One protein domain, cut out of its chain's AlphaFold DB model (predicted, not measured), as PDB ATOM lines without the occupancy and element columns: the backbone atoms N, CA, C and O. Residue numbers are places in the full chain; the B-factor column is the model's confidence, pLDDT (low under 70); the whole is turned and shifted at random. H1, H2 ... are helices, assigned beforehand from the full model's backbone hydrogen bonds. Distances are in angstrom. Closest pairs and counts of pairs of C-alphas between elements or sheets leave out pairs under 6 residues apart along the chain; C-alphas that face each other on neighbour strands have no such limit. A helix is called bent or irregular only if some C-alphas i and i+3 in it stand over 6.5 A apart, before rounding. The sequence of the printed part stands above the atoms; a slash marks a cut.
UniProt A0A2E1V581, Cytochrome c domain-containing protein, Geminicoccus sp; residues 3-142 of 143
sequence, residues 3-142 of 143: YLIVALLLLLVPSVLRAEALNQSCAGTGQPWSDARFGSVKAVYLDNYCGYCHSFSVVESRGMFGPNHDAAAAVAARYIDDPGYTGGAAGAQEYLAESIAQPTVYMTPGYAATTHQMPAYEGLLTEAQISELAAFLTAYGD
ATOM      1  N   TYR A   3     145.596  76.962  84.155       36.78
ATOM      2  CA  TYR A   3     144.155  77.251  84.256       36.78
ATOM      3  C   TYR A   3     143.234  76.029  84.106       36.78
ATOM      4  O   TYR A   3     142.110  76.059  84.596       36.78
ATOM      5  N   LEU A   4     143.696  74.937  83.482       40.59
ATOM      6  CA  LEU A   4     142.887  73.718  83.344       40.59
ATOM      7  C   LEU A   4     142.850  72.868  84.627       40.59
ATOM      8  O   LEU A   4     141.947  72.056  84.784       40.59
ATOM      9  N   ILE A   5     143.803  73.052  85.547       40.16
ATOM     10  CA  ILE A   5     143.911  72.231  86.765       40.16
ATOM     11  C   ILE A   5     142.998  72.779  87.874       40.16
ATOM     12  O   ILE A   5     142.386  72.003  88.604       40.16
ATOM     13  N   VAL A   6     142.816  74.103  87.947       42.19
ATOM     14  CA  VAL A   6     141.925  74.740  88.937       42.19
ATOM     15  C   VAL A   6     140.447  74.459  88.633       42.19
ATOM     16  O   VAL A   6     139.668  74.205  89.545       42.19
ATOM     17  N   ALA A   7     140.064  74.418  87.352       42.00
ATOM     18  CA  ALA A   7     138.693  74.096  86.947       42.00
ATOM     19  C   ALA A   7     138.339  72.606  87.134       42.00
ATOM     20  O   ALA A   7     137.178  72.276  87.361       42.00
ATOM     21  N   LEU A   8     139.330  71.707  87.075       39.47
ATOM     22  CA  LEU A   8     139.111  70.264  87.213       39.47
ATOM     23  C   LEU A   8     139.051  69.804  88.683       39.47
ATOM     24  O   LEU A   8     138.393  68.810  88.977       39.47
ATOM     25  N   LEU A   9     139.657  70.547  89.621       41.09
ATOM     26  CA  LEU A   9     139.553  70.256  91.062       41.09
ATOM     27  C   LEU A   9     138.189  70.627  91.677       41.09
ATOM     28  O   LEU A   9     137.821  70.075  92.709       41.09
ATOM     29  N   LEU A  10     137.409  71.510  91.043       46.75
ATOM     30  CA  LEU A  10     136.062  71.886  91.505       46.75
ATOM     31  C   LEU A  10     134.989  70.815  91.220       46.75
ATOM     32  O   LEU A  10     133.879  70.891  91.751       46.75
ATOM     33  N   LEU A  11     135.312  69.807  90.402       49.12
ATOM     34  CA  LEU A  11     134.394  68.729  90.011       49.12
ATOM     35  C   LEU A  11     134.479  67.484  90.912       49.12
ATOM     36  O   LEU A  11     133.686  66.564  90.738       49.12
ATOM     37  N   LEU A  12     135.404  67.457  91.878       51.12
ATOM     38  CA  LEU A  12     135.610  66.338  92.811       51.12
ATOM     39  C   LEU A  12     135.441  66.747  94.279       51.12
ATOM     40  O   LEU A  12     135.926  66.060  95.171       51.12
ATOM     41  N   VAL A  13     134.771  67.869  94.541       49.78
ATOM     42  CA  VAL A  13     134.442  68.271  95.908       49.78
ATOM     43  C   VAL A  13     133.293  67.368  96.379       49.78
ATOM     44  O   VAL A  13     132.195  67.499  95.830       49.78
ATOM     45  N   PRO A  14     133.506  66.420  97.315       50.78
ATOM     46  CA  PRO A  14     132.427  65.596  97.848       50.78
ATOM     47  C   PRO A  14     131.280  66.481  98.339       50.78
ATOM     48  O   PRO A  14     131.507  67.570  98.862       50.78
ATOM     49  N   SER A  15     130.045  66.006  98.186       54.94
ATOM     50  CA  SER A  15     128.818  66.759  98.491       54.94
ATOM     51  C   SER A  15     128.790  67.349  99.909       54.94
ATOM     52  O   SER A  15     128.133  68.358 100.142       54.94
ATOM     53  N   VAL A  16     129.540  66.744 100.836       53.00
ATOM     54  CA  VAL A  16     129.731  67.216 102.215       53.00
ATOM     55  C   VAL A  16     130.487  68.553 102.255       53.00
ATOM     56  O   VAL A  16     129.988  69.499 102.850       53.00
ATOM     57  N   LEU A  17     131.582  68.696 101.497       53.81
ATOM     58  CA  LEU A  17     132.368  69.939 101.409       53.81
ATOM     59  C   LEU A  17     131.600  71.091 100.737       53.81
ATOM     60  O   LEU A  17     131.891  72.259 100.984       53.81
ATOM     61  N   ARG A  18     130.599  70.791  99.894       58.12
ATOM     62  CA  ARG A  18     129.695  71.814  99.333       58.12
ATOM     63  C   ARG A  18     128.657  72.298 100.343       58.12
ATOM     64  O   ARG A  18     128.376  73.491 100.374       58.12
ATOM     65  N   ALA A  19     128.105  71.398 101.158       55.22
ATOM     66  CA  ALA A  19     127.188  71.774 102.232       55.22
ATOM     67  C   ALA A  19     127.902  72.619 103.300       55.22
ATOM     68  O   ALA A  19     127.374  73.655 103.692       55.22
ATOM     69  N   GLU A  20     129.125  72.237 103.681       57.94
ATOM     70  CA  GLU A  20     129.986  73.009 104.592       57.94
ATOM     71  C   GLU A  20     130.272  74.417 104.033       57.94
ATOM     72  O   GLU A  20     130.081  75.414 104.730       57.94
ATOM     73  N   ALA A  21     130.629  74.525 102.746       59.59
ATOM     74  CA  ALA A  21     130.917  75.809 102.106       59.59
ATOM     75  C   ALA A  21     129.691  76.739 102.006       59.59
ATOM     76  O   ALA A  21     129.827  77.938 102.252       59.59
ATOM     77  N   LEU A  22     128.506  76.206 101.677       63.41
ATOM     78  CA  LEU A  22     127.252  76.979 101.631       63.41
ATOM     79  C   LEU A  22     126.809  77.420 103.032       63.41
ATOM     80  O   LEU A  22     126.394  78.563 103.233       63.41
ATOM     81  N   ASN A  23     126.955  76.531 104.017       64.69
ATOM     82  CA  ASN A  23     126.705  76.839 105.419       64.69
ATOM     83  C   ASN A  23     127.615  77.983 105.906       64.69
ATOM     84  O   ASN A  23     127.144  78.926 106.538       64.69
ATOM     85  N   GLN A  24     128.902  77.963 105.539       62.09
ATOM     86  CA  GLN A  24     129.849  79.033 105.869       62.09
ATOM     87  C   GLN A  24     129.604  80.350 105.123       62.09
ATOM     88  O   GLN A  24     129.815  81.405 105.719       62.09
ATOM     89  N   SER A  25     129.162  80.333 103.860       62.84
ATOM     90  CA  SER A  25     128.866  81.572 103.122       62.84
ATOM     91  C   SER A  25     127.629  82.299 103.658       62.84
ATOM     92  O   SER A  25     127.575  83.523 103.610       62.84
ATOM     93  N   CYS A  26     126.679  81.546 104.211       64.31
ATOM     94  CA  CYS A  26     125.467  82.049 104.857       64.31
ATOM     95  C   CYS A  26     125.659  82.528 106.300       64.31
ATOM     96  O   CYS A  26     124.889  83.342 106.798       64.31
ATOM     97  N   ALA A  27     126.701  82.045 106.981       55.56
ATOM     98  CA  ALA A  27     126.974  82.293 108.397       55.56
ATOM     99  C   ALA A  27     127.301  83.756 108.767       55.56
ATOM    100  O   ALA A  27     127.678  84.043 109.904       55.56
ATOM    101  N   GLY A  28     127.195  84.695 107.822       51.34
ATOM    102  CA  GLY A  28     127.491  86.112 108.034       51.34
ATOM    103  C   GLY A  28     126.548  86.828 109.013       51.34
ATOM    104  O   GLY A  28     126.868  87.935 109.438       51.34
ATOM    105  N   THR A  29     125.420  86.218 109.398       53.12
ATOM    106  CA  THR A  29     124.360  86.833 110.226       53.12
ATOM    107  C   THR A  29     124.222  86.238 111.638       53.12
ATOM    108  O   THR A  29     123.459  86.751 112.454       53.12
ATOM    109  N   GLY A  30     124.982  85.193 111.974       53.28
ATOM    110  CA  GLY A  30     124.896  84.444 113.232       53.28
ATOM    111  C   GLY A  30     125.552  83.072 113.065       53.28
ATOM    112  O   GLY A  30     125.731  82.627 111.936       53.28
ATOM    113  N   GLN A  31     125.978  82.422 114.157       54.19
ATOM    114  CA  GLN A  31     126.783  81.191 114.085       54.19
ATOM    115  C   GLN A  31     126.202  80.171 113.079       54.19
ATOM    116  O   GLN A  31     125.013  79.855 113.183       54.19
ATOM    117  N   PRO A  32     127.028  79.614 112.165       65.44
ATOM    118  CA  PRO A  32     126.568  78.579 111.251       65.44
ATOM    119  C   PRO A  32     125.991  77.424 112.060       65.44
ATOM    120  O   PRO A  32     126.537  77.053 113.108       65.44
ATOM    121  N   TRP A  33     124.886  76.851 111.585       84.69
ATOM    122  CA  TRP A  33     124.362  75.631 112.186       84.69
ATOM    123  C   TRP A  33     125.433  74.543 112.100       84.69
ATOM    124  O   TRP A  33     126.245  74.539 111.177       84.69
ATOM    125  N   SER A  34     125.458  73.610 113.054       86.50
ATOM    126  CA  SER A  34     126.333  72.447 112.898       86.50
ATOM    127  C   SER A  34     125.954  71.690 111.623       86.50
ATOM    128  O   SER A  34     124.770  71.616 111.278       86.50
ATOM    129  N   ASP A  35     126.928  71.084 110.944       85.25
ATOM    130  CA  ASP A  35     126.663  70.366 109.688       85.25
ATOM    131  C   ASP A  35     125.643  69.239 109.878       85.25
ATOM    132  O   ASP A  35     124.823  68.974 109.002       85.25
ATOM    133  N   ALA A  36     125.628  68.626 111.066       89.44
ATOM    134  CA  ALA A  36     124.619  67.648 111.450       89.44
ATOM    135  C   ALA A  36     123.205  68.254 111.471       89.44
ATOM    136  O   ALA A  36     122.293  67.690 110.869       89.44
ATOM    137  N   ARG A  37     123.021  69.414 112.119       92.19
ATOM    138  CA  ARG A  37     121.722  70.102 112.188       92.19
ATOM    139  C   ARG A  37     121.264  70.549 110.801       92.19
ATOM    140  O   ARG A  37     120.128  70.276 110.420       92.19
ATOM    141  N   PHE A  38     122.161  71.170 110.032       90.69
ATOM    142  CA  PHE A  38     121.900  71.570 108.649       90.69
ATOM    143  C   PHE A  38     121.492  70.369 107.784       90.69
ATOM    144  O   PHE A  38     120.483  70.414 107.082       90.69
ATOM    145  N   GLY A  39     122.239  69.265 107.866       92.12
ATOM    146  CA  GLY A  39     121.941  68.040 107.131       92.12
ATOM    147  C   GLY A  39     120.571  67.463 107.483       92.12
ATOM    148  O   GLY A  39     119.814  67.095 106.583       92.12
ATOM    149  N   SER A  40     120.218  67.432 108.771       95.88
ATOM    150  CA  SER A  40     118.909  66.952 109.225       95.88
ATOM    151  C   SER A  40     117.756  67.818 108.719       95.88
ATOM    152  O   SER A  40     116.806  67.273 108.161       95.88
ATOM    153  N   VAL A  41     117.824  69.148 108.845       96.38
ATOM    154  CA  VAL A  41     116.728  70.012 108.366       96.38
ATOM    155  C   VAL A  41     116.622  70.015 106.840       96.38
ATOM    156  O   VAL A  41     115.517  70.005 106.301       96.38
ATOM    157  N   LYS A  42     117.757  69.943 106.129       96.12
ATOM    158  CA  LYS A  42     117.783  69.803 104.670       96.12
ATOM    159  C   LYS A  42     117.081  68.519 104.231       96.12
ATOM    160  O   LYS A  42     116.329  68.555 103.260       96.12
ATOM    161  N   ALA A  43     117.297  67.410 104.941       97.69
ATOM    162  CA  ALA A  43     116.585  66.162 104.673       97.69
ATOM    163  C   ALA A  43     115.075  66.341 104.874       97.69
ATOM    164  O   ALA A  43     114.312  66.045 103.962       97.69
ATOM    165  N   VAL A  44     114.642  66.947 105.988       98.25
ATOM    166  CA  VAL A  44     113.215  67.248 106.211       98.25
ATOM    167  C   VAL A  44     112.641  68.092 105.066       98.25
ATOM    168  O   VAL A  44     111.575  67.762 104.555       98.25
ATOM    169  N   TYR A  45     113.343  69.129 104.609       98.56
ATOM    170  CA  TYR A  45     112.889  69.979 103.504       98.56
ATOM    171  C   TYR A  45     112.730  69.203 102.183       98.56
ATOM    172  O   TYR A  45     111.734  69.350 101.471       98.56
ATOM    173  N   LEU A  46     113.719  68.382 101.823       98.06
ATOM    174  CA  LEU A  46     113.723  67.666 100.545       98.06
ATOM    175  C   LEU A  46     112.767  66.468 100.549       98.06
ATOM    176  O   LEU A  46     112.016  66.294  99.587       98.06
ATOM    177  N   ASP A  47     112.743  65.696 101.635       98.25
ATOM    178  CA  ASP A  47     111.922  64.488 101.769       98.25
ATOM    179  C   ASP A  47     110.422  64.812 101.847       98.25
ATOM    180  O   ASP A  47     109.586  63.976 101.511       98.25
ATOM    181  N   ASN A  48     110.075  66.046 102.228       98.12
ATOM    182  CA  ASN A  48     108.697  66.543 102.257       98.12
ATOM    183  C   ASN A  48     108.319  67.361 101.013       98.12
ATOM    184  O   ASN A  48     107.344  68.116 101.026       98.12
ATOM    185  N   TYR A  49     109.068  67.178  99.921       97.12
ATOM    186  CA  TYR A  49     108.787  67.714  98.586       97.12
ATOM    187  C   TYR A  49     108.800  69.244  98.470       97.12
ATOM    188  O   TYR A  49     108.441  69.773  97.414       97.12
ATOM    189  N   CYS A  50     109.285  69.973  99.481       98.31
ATOM    190  CA  CYS A  50     109.357  71.436  99.436       98.31
ATOM    191  C   CYS A  50     110.164  71.904  98.212       98.31
ATOM    192  O   CYS A  50     109.761  72.822  97.500       98.31
ATOM    193  N   GLY A  51     111.255  71.195  97.893       97.88
ATOM    194  CA  GLY A  51     112.110  71.483  96.739       97.88
ATOM    195  C   GLY A  51     111.490  71.226  95.358       97.88
ATOM    196  O   GLY A  51     112.043  71.686  94.357       97.88
ATOM    197  N   TYR A  52     110.358  70.517  95.278       97.06
ATOM    198  CA  TYR A  52     109.620  70.331  94.023       97.06
ATOM    199  C   TYR A  52     108.812  71.583  93.658       97.06
ATOM    200  O   TYR A  52     108.690  71.938  92.485       97.06
ATOM    201  N   CYS A  53     108.298  72.287  94.670       97.94
ATOM    202  CA  CYS A  53     107.526  73.512  94.481       97.94
ATOM    203  C   CYS A  53     108.399  74.763  94.542       97.94
ATOM    204  O   CYS A  53     108.201  75.664  93.732       97.94
ATOM    205  N   HIS A  54     109.387  74.800  95.433       98.12
ATOM    206  CA  HIS A  54     110.192  75.985  95.701       98.12
ATOM    207  C   HIS A  54     111.625  75.840  95.190       98.12
ATOM    208  O   HIS A  54     112.290  74.810  95.372       98.12
ATOM    209  N   SER A  55     112.122  76.904  94.568       97.56
ATOM    210  CA  SER A  55     113.555  77.084  94.355       97.56
ATOM    211  C   SER A  55     114.199  77.516  95.666       97.56
ATOM    212  O   SER A  55     113.617  78.298  96.416       97.56
ATOM    213  N   PHE A  56     115.364  76.942  95.957       96.38
ATOM    214  CA  PHE A  56     116.167  77.304  97.115       96.38
ATOM    215  C   PHE A  56     117.608  76.848  96.891       96.38
ATOM    216  O   PHE A  56     117.913  75.647  96.887       96.38
ATOM    217  N   SER A  57     118.499  77.806  96.662       93.69
ATOM    218  CA  SER A  57     119.888  77.568  96.271       93.69
ATOM    219  C   SER A  57     120.670  76.782  97.325       93.69
ATOM    220  O   SER A  57     121.411  75.863  96.974       93.69
ATOM    221  N   VAL A  58     120.420  77.053  98.609       91.06
ATOM    222  CA  VAL A  58     121.091  76.430  99.766       91.06
ATOM    223  C   VAL A  58     120.915  74.909  99.802       91.06
ATOM    224  O   VAL A  58     121.796  74.172 100.253       91.06
ATOM    225  N   VAL A  59     119.796  74.405  99.280       93.25
ATOM    226  CA  VAL A  59     119.519  72.963  99.166       93.25
ATOM    227  C   VAL A  59     119.518  72.469  97.721       93.25
ATOM    228  O   VAL A  59     119.158  71.320  97.476       93.25
ATOM    229  N   GLU A  60     119.963  73.310  96.785       93.81
ATOM    230  CA  GLU A  60     120.047  73.045  95.346       93.81
ATOM    231  C   GLU A  60     118.696  72.661  94.702       93.81
ATOM    232  O   GLU A  60     118.659  71.957  93.687       93.81
ATOM    233  N   SER A  61     117.569  73.135  95.254       96.50
ATOM    234  CA  SER A  61     116.241  72.872  94.688       96.50
ATOM    235  C   SER A  61     115.866  73.874  93.594       96.50
ATOM    236  O   SER A  61     116.279  75.034  93.599       96.50
ATOM    237  N   ARG A  62     115.066  73.417  92.622       96.94
ATOM    238  CA  ARG A  62     114.698  74.178  91.411       96.94
ATOM    239  C   ARG A  62     113.189  74.209  91.154       96.94
ATOM    240  O   ARG A  62     112.771  74.327  90.005       96.94
ATOM    241  N   GLY A  63     112.383  74.060  92.204       96.69
ATOM    242  CA  GLY A  63     110.932  74.160  92.095       96.69
ATOM    243  C   GLY A  63     110.480  75.516  91.543       96.69
ATOM    244  O   GLY A  63     111.168  76.526  91.704       96.69
ATOM    245  N   MET A  64     109.337  75.519  90.853       94.56
ATOM    246  CA  MET A  64     108.821  76.690  90.124       94.56
ATOM    247  C   MET A  64     107.361  77.040  90.435       94.56
ATOM    248  O   MET A  64     106.828  77.994  89.875       94.56
ATOM    249  N   PHE A  65     106.698  76.247  91.276       95.38
ATOM    250  CA  PHE A  65     105.273  76.407  91.568       95.38
ATOM    251  C   PHE A  65     105.014  77.365  92.729       95.38
ATOM    252  O   PHE A  65     103.988  78.034  92.732       95.38
ATOM    253  N   GLY A  66     105.935  77.429  93.692       95.69
ATOM    254  CA  GLY A  66     105.912  78.347  94.826       95.69
ATOM    255  C   GLY A  66     106.926  79.489  94.673       95.69
ATOM    256  O   GLY A  66     107.711  79.503  93.720       95.69
ATOM    257  N   PRO A  67     106.920  80.469  95.593       95.50
ATOM    258  CA  PRO A  67     107.931  81.524  95.640       95.50
ATOM    259  C   PRO A  67     109.342  80.971  95.888       95.50
ATOM    260  O   PRO A  67     109.510  79.911  96.491       95.50
ATOM    261  N   ASN A  68     110.363  81.703  95.436       95.81
ATOM    262  CA  ASN A  68     111.761  81.395  95.745       95.81
ATOM    263  C   ASN A  68     112.027  81.600  97.249       95.81
ATOM    264  O   ASN A  68     111.617  82.614  97.814       95.81
ATOM    265  N   HIS A  69     112.721  80.653  97.881       97.44
ATOM    266  CA  HIS A  69     113.105  80.704  99.288       97.44
ATOM    267  C   HIS A  69     114.461  81.363  99.577       97.44
ATOM    268  O   HIS A  69     114.752  81.596 100.745       97.44
ATOM    269  N   ASP A  70     115.249  81.743  98.567       94.81
ATOM    270  CA  ASP A  70     116.507  82.495  98.748       94.81
ATOM    271  C   ASP A  70     116.295  83.875  99.409       94.81
ATOM    272  O   ASP A  70     117.238  84.452  99.928       94.81
ATOM    273  N   ALA A  71     115.063  84.399  99.396       93.62
ATOM    274  CA  ALA A  71     114.676  85.654 100.055       93.62
ATOM    275  C   ALA A  71     113.545  85.460 101.091       93.62
ATOM    276  O   ALA A  71     112.821  86.404 101.420       93.62
ATOM    277  N   ALA A  72     113.319  84.221 101.548       96.00
ATOM    278  CA  ALA A  72     112.234  83.884 102.466       96.00
ATOM    279  C   ALA A  72     112.253  84.709 103.762       96.00
ATOM    280  O   ALA A  72     111.183  85.099 104.231       96.00
ATOM    281  N   ALA A  73     113.424  85.000 104.330       93.81
ATOM    282  CA  ALA A  73     113.528  85.698 105.607       93.81
ATOM    283  C   ALA A  73     113.115  87.176 105.478       93.81
ATOM    284  O   ALA A  73     112.224  87.633 106.207       93.81
ATOM    285  N   ALA A  74     113.655  87.906 104.499       93.31
ATOM    286  CA  ALA A  74     113.284  89.296 104.241       93.31
ATOM    287  C   ALA A  74     111.828  89.426 103.790       93.31
ATOM    288  O   ALA A  74     111.158  90.404 104.131       93.31
ATOM    289  N   VAL A  75     111.328  88.466 103.010       94.94
ATOM    290  CA  VAL A  75     109.935  88.454 102.553       94.94
ATOM    291  C   VAL A  75     108.977  88.196 103.717       94.94
ATOM    292  O   VAL A  75     108.000  88.928 103.856       94.94
ATOM    293  N   ALA A  76     109.283  87.240 104.598       96.62
ATOM    294  CA  ALA A  76     108.496  86.982 105.803       96.62
ATOM    295  C   ALA A  76     108.414  88.217 106.709       96.62
ATOM    296  O   ALA A  76     107.325  88.590 107.139       96.62
ATOM    297  N   ALA A  77     109.541  88.902 106.932       94.12
ATOM    298  CA  ALA A  77     109.561  90.140 107.710       94.12
ATOM    299  C   ALA A  77     108.652  91.229 107.112       94.12
ATOM    300  O   ALA A  77     108.038  91.983 107.856       94.12
ATOM    301  N   ARG A  78     108.530  91.297 105.779       94.81
ATOM    302  CA  ARG A  78     107.628  92.245 105.105       94.81
ATOM    303  C   ARG A  78     106.160  91.844 105.201       94.81
ATOM    304  O   ARG A  78     105.319  92.727 105.309       94.81
ATOM    305  N   TYR A  79     105.843  90.554 105.111       95.50
ATOM    306  CA  TYR A  79     104.451  90.094 105.088       95.50
ATOM    307  C   TYR A  79     103.749  90.186 106.437       95.50
ATOM    308  O   TYR A  79     102.540  90.376 106.458       95.50
ATOM    309  N   ILE A  80     104.482  90.142 107.547       94.50
ATOM    310  CA  ILE A  80     103.899  90.369 108.880       94.50
ATOM    311  C   ILE A  80     103.319  91.784 109.007       94.50
ATOM    312  O   ILE A  80     102.310  91.978 109.679       94.50
ATOM    313  N   ASP A  81     103.923  92.756 108.321       92.56
ATOM    314  CA  ASP A  81     103.458  94.145 108.287       92.56
ATOM    315  C   ASP A  81     102.420  94.404 107.173       92.56
ATOM    316  O   ASP A  81     101.952  95.535 107.002       92.56
ATOM    317  N   ASP A  82     102.060  93.388 106.378       94.75
ATOM    318  CA  ASP A  82     101.090  93.536 105.295       94.75
ATOM    319  C   ASP A  82      99.663  93.689 105.863       94.75
ATOM    320  O   ASP A  82      99.227  92.864 106.664       94.75
ATOM    321  N   PRO A  83      98.873  94.694 105.435       93.50
ATOM    322  CA  PRO A  83      97.506  94.886 105.931       93.50
ATOM    323  C   PRO A  83      96.546  93.716 105.672       93.50
ATOM    324  O   PRO A  83      95.492  93.637 106.302       93.50
ATOM    325  N   GLY A  84      96.857  92.854 104.702       92.06
ATOM    326  CA  GLY A  84      96.111  91.639 104.394       92.06
ATOM    327  C   GLY A  84      96.522  90.432 105.239       92.06
ATOM    328  O   GLY A  84      95.884  89.387 105.120       92.06
ATOM    329  N   TYR A  85      97.562  90.546 106.068       96.31
ATOM    330  CA  TYR A  85      97.965  89.500 106.996       96.31
ATOM    331  C   TYR A  85      96.979  89.405 108.162       96.31
ATOM    332  O   TYR A  85      96.751  90.364 108.896       96.31
ATOM    333  N   THR A  86      96.366  88.231 108.320       95.94
ATOM    334  CA  THR A  86      95.385  87.953 109.382       95.94
ATOM    335  C   THR A  86      95.869  86.911 110.388       95.94
ATOM    336  O   THR A  86      95.074  86.443 111.204       95.94
ATOM    337  N   GLY A  87      97.134  86.498 110.288       96.31
ATOM    338  CA  GLY A  87      97.739  85.512 111.176       96.31
ATOM    339  C   GLY A  87      98.222  86.100 112.500       96.31
ATOM    340  O   GLY A  87      98.011  87.277 112.800       96.31
ATOM    341  N   GLY A  88      98.835  85.244 113.316       96.31
ATOM    342  CA  GLY A  88      99.243  85.564 114.687       96.31
ATOM    343  C   GLY A  88     100.747  85.745 114.898       96.31
ATOM    344  O   GLY A  88     101.160  85.914 116.045       96.31
ATOM    345  N   ALA A  89     101.566  85.671 113.848       97.38
ATOM    346  CA  ALA A  89     103.018  85.700 113.976       97.38
ATOM    347  C   ALA A  89     103.544  87.057 114.460       97.38
ATOM    348  O   ALA A  89     103.202  88.108 113.918       97.38
ATOM    349  N   ALA A  90     104.456  87.023 115.431       94.44
ATOM    350  CA  ALA A  90     105.144  88.196 115.961       94.44
ATOM    351  C   ALA A  90     106.515  88.451 115.301       94.44
ATOM    352  O   ALA A  90     107.190  89.428 115.627       94.44
ATOM    353  N   GLY A  91     106.957  87.579 114.389       95.81
ATOM    354  CA  GLY A  91     108.248  87.699 113.711       95.81
ATOM    355  C   GLY A  91     108.426  86.710 112.559       95.81
ATOM    356  O   GLY A  91     107.641  85.777 112.398       95.81
ATOM    357  N   ALA A  92     109.469  86.916 111.743       95.31
ATOM    358  CA  ALA A  92     109.674  86.198 110.476       95.31
ATOM    359  C   ALA A  92     109.649  84.666 110.624       95.31
ATOM    360  O   ALA A  92     108.996  83.982 109.840       95.31
ATOM    361  N   GLN A  93     110.304  84.126 111.657       96.44
ATOM    362  CA  GLN A  93     110.300  82.685 111.913       96.44
ATOM    363  C   GLN A  93     108.895  82.164 112.249       96.44
ATOM    364  O   GLN A  93     108.508  81.107 111.758       96.44
ATOM    365  N   GLU A  94     108.119  82.888 113.056       98.19
ATOM    366  CA  GLU A  94     106.746  82.490 113.389       98.19
ATOM    367  C   GLU A  94     105.838  82.553 112.158       98.19
ATOM    368  O   GLU A  94     105.059  81.631 111.934       98.19
ATOM    369  N   TYR A  95     106.005  83.568 111.306       98.31
ATOM    370  CA  TYR A  95     105.269  83.678 110.045       98.31
ATOM    371  C   TYR A  95     105.586  82.512 109.106       98.31
ATOM    372  O   TYR A  95     104.686  81.939 108.494       98.31
ATOM    373  N   LEU A  96     106.861  82.125 108.996       98.31
ATOM    374  CA  LEU A  96     107.271  80.989 108.168       98.31
ATOM    375  C   LEU A  96     106.740  79.667 108.737       98.31
ATOM    376  O   LEU A  96     106.292  78.815 107.970       98.31
ATOM    377  N   ALA A  97     106.731  79.502 110.063       98.62
ATOM    378  CA  ALA A  97     106.133  78.337 110.711       98.62
ATOM    379  C   ALA A  97     104.617  78.267 110.460       98.62
ATOM    380  O   ALA A  97     104.112  77.209 110.083       98.62
ATOM    381  N   GLU A  98     103.907  79.391 110.596       98.56
ATOM    382  CA  GLU A  98     102.476  79.502 110.296       98.56
ATOM    383  C   GLU A  98     102.191  79.228 108.813       98.56
ATOM    384  O   GLU A  98     101.290  78.459 108.498       98.56
ATOM    385  N   SER A  99     103.013  79.753 107.900       98.19
ATOM    386  CA  SER A  99     102.890  79.508 106.456       98.19
ATOM    387  C   SER A  99     103.067  78.029 106.096       98.19
ATOM    388  O   SER A  99     102.403  77.529 105.192       98.19
ATOM    389  N   ILE A 100     103.946  77.307 106.800       98.50
ATOM    390  CA  ILE A 100     104.144  75.863 106.605       98.50
ATOM    391  C   ILE A 100     102.975  75.065 107.192       98.50
ATOM    392  O   ILE A 100     102.456  74.149 106.549       98.50
ATOM    393  N   ALA A 101     102.561  75.396 108.414       98.56
ATOM    394  CA  ALA A 101     101.485  74.694 109.104       98.56
ATOM    395  C   ALA A 101     100.130  74.919 108.411       98.56
ATOM    396  O   ALA A 101      99.422  73.957 108.114       98.56
ATOM    397  N   GLN A 102      99.806  76.181 108.125       97.81
ATOM    398  CA  GLN A 102      98.494  76.679 107.714       97.81
ATOM    399  C   GLN A 102      98.616  77.743 106.597       97.81
ATOM    400  O   GLN A 102      98.276  78.912 106.794       97.81
ATOM    401  N   PRO A 103      99.028  77.360 105.374       96.50
ATOM    402  CA  PRO A 103      99.310  78.301 104.280       96.50
ATOM    403  C   PRO A 103      98.110  79.157 103.849       96.50
ATOM    404  O   PRO A 103      98.275  80.181 103.194       96.50
ATOM    405  N   THR A 104      96.881  78.761 104.191       95.00
ATOM    406  CA  THR A 104      95.668  79.529 103.868       95.00
ATOM    407  C   THR A 104      95.443  80.739 104.772       95.00
ATOM    408  O   THR A 104      94.572  81.542 104.448       95.00
ATOM    409  N   VAL A 105      96.192  80.886 105.875       96.06
ATOM    410  CA  VAL A 105      96.127  82.077 106.744       96.06
ATOM    411  C   VAL A 105      96.582  83.321 105.989       96.06
ATOM    412  O   VAL A 105      95.938  84.364 106.073       96.06
ATOM    413  N   TYR A 106      97.653  83.198 105.207       96.06
ATOM    414  CA  TYR A 106      98.112  84.258 104.326       96.06
ATOM    415  C   TYR A 106      98.770  83.669 103.085       96.06
ATOM    416  O   TYR A 106      99.827  83.045 103.135       96.06
ATOM    417  N   MET A 107      98.125  83.892 101.945       93.75
ATOM    418  CA  MET A 107      98.642  83.473 100.653       93.75
ATOM    419  C   MET A 107      99.496  84.592 100.071       93.75
ATOM    420  O   MET A 107      98.979  85.672  99.779       93.75
ATOM    421  N   THR A 108     100.777  84.300  99.840       91.69
ATOM    422  CA  THR A 108     101.724  85.190  99.158       91.69
ATOM    423  C   THR A 108     101.064  85.872  97.949       91.69
ATOM    424  O   THR A 108     100.475  85.178  97.106       91.69
ATOM    425  N   PRO A 109     101.155  87.211  97.813       89.75
ATOM    426  CA  PRO A 109     100.569  87.938  96.694       89.75
ATOM    427  C   PRO A 109     100.895  87.300  95.338       89.75
ATOM    428  O   PRO A 109     102.048  87.007  95.026       89.75
ATOM    429  N   GLY A 110      99.859  87.065  94.531       90.06
ATOM    430  CA  GLY A 110      99.966  86.396  93.229       90.06
ATOM    431  C   GLY A 110      99.803  84.871  93.255       90.06
ATOM    432  O   GLY A 110      99.533  84.295  92.204       90.06
ATOM    433  N   TYR A 111      99.869  84.214  94.420       91.25
ATOM    434  CA  TYR A 111      99.756  82.750  94.521       91.25
ATOM    435  C   TYR A 111      98.341  82.247  94.822       91.25
ATOM    436  O   TYR A 111      98.010  81.118  94.457       91.25
ATOM    437  N   ALA A 112      97.470  83.085  95.394       87.44
ATOM    438  CA  ALA A 112      96.099  82.698  95.745       87.44
ATOM    439  C   ALA A 112      95.279  82.166  94.550       87.44
ATOM    440  O   ALA A 112      94.468  81.257  94.714       87.44
ATOM    441  N   ALA A 113      95.514  82.701  93.346       87.12
ATOM    442  CA  ALA A 113      94.817  82.313  92.116       87.12
ATOM    443  C   ALA A 113      95.490  81.153  91.353       87.12
ATOM    444  O   ALA A 113      95.019  80.765  90.284       87.12
ATOM    445  N   THR A 114      96.607  80.624  91.857       89.94
ATOM    446  CA  THR A 114      97.328  79.529  91.196       89.94
ATOM    447  C   THR A 114      96.654  78.184  91.456       89.94
ATOM    448  O   THR A 114      95.994  77.975  92.471       89.94
ATOM    449  N   THR A 115      96.859  77.234  90.545       91.19
ATOM    450  CA  THR A 115      96.403  75.843  90.706       91.19
ATOM    451  C   THR A 115      97.297  75.021  91.637       91.19
ATOM    452  O   THR A 115      96.971  73.876  91.939       91.19
ATOM    453  N   HIS A 116      98.429  75.580  92.072       90.25
ATOM    454  CA  HIS A 116      99.447  74.912  92.881       90.25
ATOM    455  C   HIS A 116      99.591  75.612  94.231       90.25
ATOM    456  O   HIS A 116     100.651  76.125  94.576       90.25
ATOM    457  N   GLN A 117      98.492  75.649  94.981       93.12
ATOM    458  CA  GLN A 117      98.508  76.159  96.346       93.12
ATOM    459  C   GLN A 117      99.379  75.263  97.232       93.12
ATOM    460  O   GLN A 117      99.393  74.038  97.077       93.12
ATOM    461  N   MET A 118     100.111  75.883  98.157       96.19
ATOM    462  CA  MET A 118     100.931  75.155  99.118       96.19
ATOM    463  C   MET A 118     100.029  74.267  99.995       96.19
ATOM    464  O   MET A 118      99.022  74.759 100.511       96.19
ATOM    465  N   PRO A 119     100.345  72.969 100.163       95.69
ATOM    466  CA  PRO A 119      99.598  72.109 101.071       95.69
ATOM    467  C   PRO A 119      99.885  72.484 102.529       95.69
ATOM    468  O   PRO A 119     100.980  72.937 102.856       95.69
ATOM    469  N   ALA A 120      98.912  72.262 103.411       97.38
ATOM    470  CA  ALA A 120      99.117  72.377 104.851       97.38
ATOM    471  C   ALA A 120      99.964  71.203 105.362       97.38
ATOM    472  O   ALA A 120      99.688  70.051 105.020       97.38
ATOM    473  N   TYR A 121     100.973  71.492 106.187       98.19
ATOM    474  CA  TYR A 121     101.823  70.470 106.808       98.19
ATOM    475  C   TYR A 121     101.507  70.226 108.288       98.19
ATOM    476  O   TYR A 121     102.082  69.312 108.885       98.19
ATOM    477  N   GLU A 122     100.581  70.981 108.886       97.44
ATOM    478  CA  GLU A 122     100.049  70.655 110.210       97.44
ATOM    479  C   GLU A 122      99.453  69.235 110.213       97.44
ATOM    480  O   GLU A 122      98.695  68.849 109.323       97.44
ATOM    481  N   GLY A 123      99.848  68.418 111.191       96.56
ATOM    482  CA  GLY A 123      99.447  67.011 111.283       96.56
ATOM    483  C   GLY A 123     100.199  66.055 110.346       96.56
ATOM    484  O   GLY A 123     100.130  64.845 110.555       96.56
ATOM    485  N   LEU A 124     100.953  66.566 109.363       97.62
ATOM    486  CA  LEU A 124     101.890  65.781 108.546       97.62
ATOM    487  C   LEU A 124     103.314  65.841 109.107       97.62
ATOM    488  O   LEU A 124     104.026  64.837 109.119       97.62
ATOM    489  N   LEU A 125     103.713  67.016 109.592       98.19
ATOM    490  CA  LEU A 125     104.966  67.256 110.292       98.19
ATOM    491  C   LEU A 125     104.701  67.526 111.770       98.19
ATOM    492  O   LEU A 125     103.663  68.066 112.154       98.19
ATOM    493  N   THR A 126     105.670  67.169 112.610       98.38
ATOM    494  CA  THR A 126     105.650  67.570 114.020       98.38
ATOM    495  C   THR A 126     105.878  69.076 114.148       98.38
ATOM    496  O   THR A 126     106.584  69.673 113.332       98.38
ATOM    497  N   GLU A 127     105.361  69.687 115.215       97.75
ATOM    498  CA  GLU A 127     105.601  71.108 115.522       97.75
ATOM    499  C   GLU A 127     107.100  71.444 115.550       97.75
ATOM    500  O   GLU A 127     107.523  72.476 115.033       97.75
ATOM    501  N   ALA A 128     107.924  70.533 116.079       97.94
ATOM    502  CA  ALA A 128     109.375  70.686 116.102       97.94
ATOM    503  C   ALA A 128     109.986  70.714 114.690       97.94
ATOM    504  O   ALA A 128     110.863  71.529 114.426       97.94
ATOM    505  N   GLN A 129     109.518  69.868 113.766       98.50
ATOM    506  CA  GLN A 129     109.985  69.886 112.374       98.50
ATOM    507  C   GLN A 129     109.562  71.162 111.645       98.50
ATOM    508  O   GLN A 129     110.370  71.730 110.916       98.50
ATOM    509  N   ILE A 130     108.327  71.629 111.854       98.75
ATOM    510  CA  ILE A 130     107.840  72.887 111.267       98.75
ATOM    511  C   ILE A 130     108.661  74.069 111.792       98.75
ATOM    512  O   ILE A 130     109.144  74.883 111.006       98.75
ATOM    513  N   SER A 131     108.880  74.129 113.108       98.31
ATOM    514  CA  SER A 131     109.701  75.166 113.739       98.31
ATOM    515  C   SER A 131     111.143  75.150 113.220       98.31
ATOM    516  O   SER A 131     111.701  76.203 112.912       98.31
ATOM    517  N   GLU A 132     111.730  73.963 113.049       97.94
ATOM    518  CA  GLU A 132     113.093  73.809 112.540       97.94
ATOM    519  C   GLU A 132     113.207  74.216 111.062       97.94
ATOM    520  O   GLU A 132     114.156  74.908 110.692       97.94
ATOM    521  N   LEU A 133     112.226  73.870 110.220       98.62
ATOM    522  CA  LEU A 133     112.153  74.347 108.832       98.62
ATOM    523  C   LEU A 133     112.009  75.871 108.764       98.62
ATOM    524  O   LEU A 133     112.671  76.515 107.953       98.62
ATOM    525  N   ALA A 134     111.179  76.460 109.623       98.19
ATOM    526  CA  ALA A 134     111.009  77.906 109.681       98.19
ATOM    527  C   ALA A 134     112.295  78.613 110.128       98.19
ATOM    528  O   ALA A 134     112.696  79.612 109.529       98.19
ATOM    529  N   ALA A 135     112.987  78.070 111.134       96.50
ATOM    530  CA  ALA A 135     114.291  78.565 111.562       96.50
ATOM    531  C   ALA A 135     115.334  78.439 110.439       96.50
ATOM    532  O   ALA A 135     116.152  79.339 110.254       96.50
ATOM    533  N   PHE A 136     115.280  77.355 109.660       95.44
ATOM    534  CA  PHE A 136     116.154  77.138 108.512       95.44
ATOM    535  C   PHE A 136     115.906  78.176 107.414       95.44
ATOM    536  O   PHE A 136     116.836  78.848 106.979       95.44
ATOM    537  N   LEU A 137     114.651  78.398 107.027       96.38
ATOM    538  CA  LEU A 137     114.293  79.439 106.061       96.38
ATOM    539  C   LEU A 137     114.624  80.849 106.572       96.38
ATOM    540  O   LEU A 137     115.028  81.697 105.787       96.38
ATOM    541  N   THR A 138     114.525  81.096 107.879       94.31
ATOM    542  CA  THR A 138     114.910  82.386 108.478       94.31
ATOM    543  C   THR A 138     116.424  82.608 108.431       94.31
ATOM    544  O   THR A 138     116.880  83.712 108.158       94.31
ATOM    545  N   ALA A 139     117.214  81.571 108.711       91.56
ATOM    546  CA  ALA A 139     118.670  81.677 108.769       91.56
ATOM    547  C   ALA A 139     119.328  81.705 107.380       91.56
ATOM    548  O   ALA A 139     120.369  82.334 107.217       91.56
ATOM    549  N   TYR A 140     118.736  81.014 106.404       91.69
ATOM    550  CA  TYR A 140     119.345  80.770 105.094       91.69
ATOM    551  C   TYR A 140     118.586  81.406 103.925       91.69
ATOM    552  O   TYR A 140     119.102  81.440 102.814       91.69
ATOM    553  N   GLY A 141     117.368  81.894 104.150       91.69
ATOM    554  CA  GLY A 141     116.532  82.509 103.124       91.69
ATOM    555  C   GLY A 141     116.780  83.999 102.941       91.69
ATOM    556  O   GLY A 141     115.825  84.710 102.690       91.69
ATOM    557  N   ASP A 142     118.012  84.460 103.141       84.75
ATOM    558  CA  ASP A 142     118.548  85.749 102.668       84.75
ATOM    559  C   ASP A 142     120.059  85.599 102.380       84.75
ATOM    560  O   ASP A 142     120.861  86.525 102.554       84.75
TER     561      ASP A 142
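What this domain is: This is residues 3 to 142 of the 143 residues of the protein "Cytochrome c domain-containing protein" of Geminicoccus sp (UniProt A0A2E1V581). Four helices make a compact body: H3, H5 and H6 pack crosswise round H7, the hub, while two long loops, residues 54 to 71 and 102 to 126, lie largely on one side of these helices. At the other end of the printed part an arm sticks out, residues 3 to 15, of which 3 to 9 belong to H1, and H2 joins it to the body. The printed part has 140 residues with seven named helices, H1 to H7 in chain order, and no named strand; its class is all helix, with 72 residues in the helices. It is compact by its radius of gyration of the C-alphas, 16.3 A, yet elongated, spanning 55 by 32 by 27 A.

Where its parts are: Find C-alpha 3 at (144.155, 77.251, 84.256), where H1, residues 3 to 9, begins and runs 10.8 A. Next comes H2, residues 15 to 29, 23.7 A long and irregular, with C-alphas 26 and 29 standing 7.3 A apart. H3 runs from residue 35 to 47 over 17.7 A, and H4 takes residues 50 to 53 over 5.7 A. Find C-alpha 72 at (112.234, 83.884, 102.466); there H5, residues 72 to 80, begins, 12.4 A long. H6, residues 92 to 101, measures 14.2 A, and H7, residues 127 to 140, runs 19.8 A to C-alpha 140 at (119.345, 80.770, 105.094).

How they stand to each other: Start at H7. It touches H6 at a steep tilt of 47 degrees, opposite ways, with Ala 97 and Ala 134 the closest C-alphas at 5.0 A. Residues 41 to 45 of H3 touch H7, only just about perpendicular at 71 degrees; the closest C-alphas, of Val 41 and Leu 133, are 6.3 A apart. H5 and H7 touch only at their ends, where the C-alphas of Ala 73 and Thr 138 come closest at 4.6 A. H5 touches H6 at 90 degrees, about perpendicular, closest at the C-alphas of Ala 77 and Ala 92, 4.8 A. Farther out, residues 19 to 23 of H2 touch residues 35 to 38 of H3, closest at the C-alphas of Glu 20 and Asp 35, 6.6 A. H2 and H7 only just touch, and only at their ends, with 3 pairs of C-alphas within 8 A. H4 is close to H3 but not clearly touching, and H1 is apart from H2. Every O i to N i+4 pair is within hydrogen-bond range in H3, H5, H6 and H7, against 2 of 3 in H1 and 9 of 11 in H2; H4 is too short for such a pair.

The domain as a whole: The C-alphas of Leu 4 and Thr 86 are the two farthest apart, 56.0 A. The printed part has no cut; the links H4 to H5, H5 to H6 and H6 to H7 are long. Look at residues 3 to 32 for pLDDT under 70.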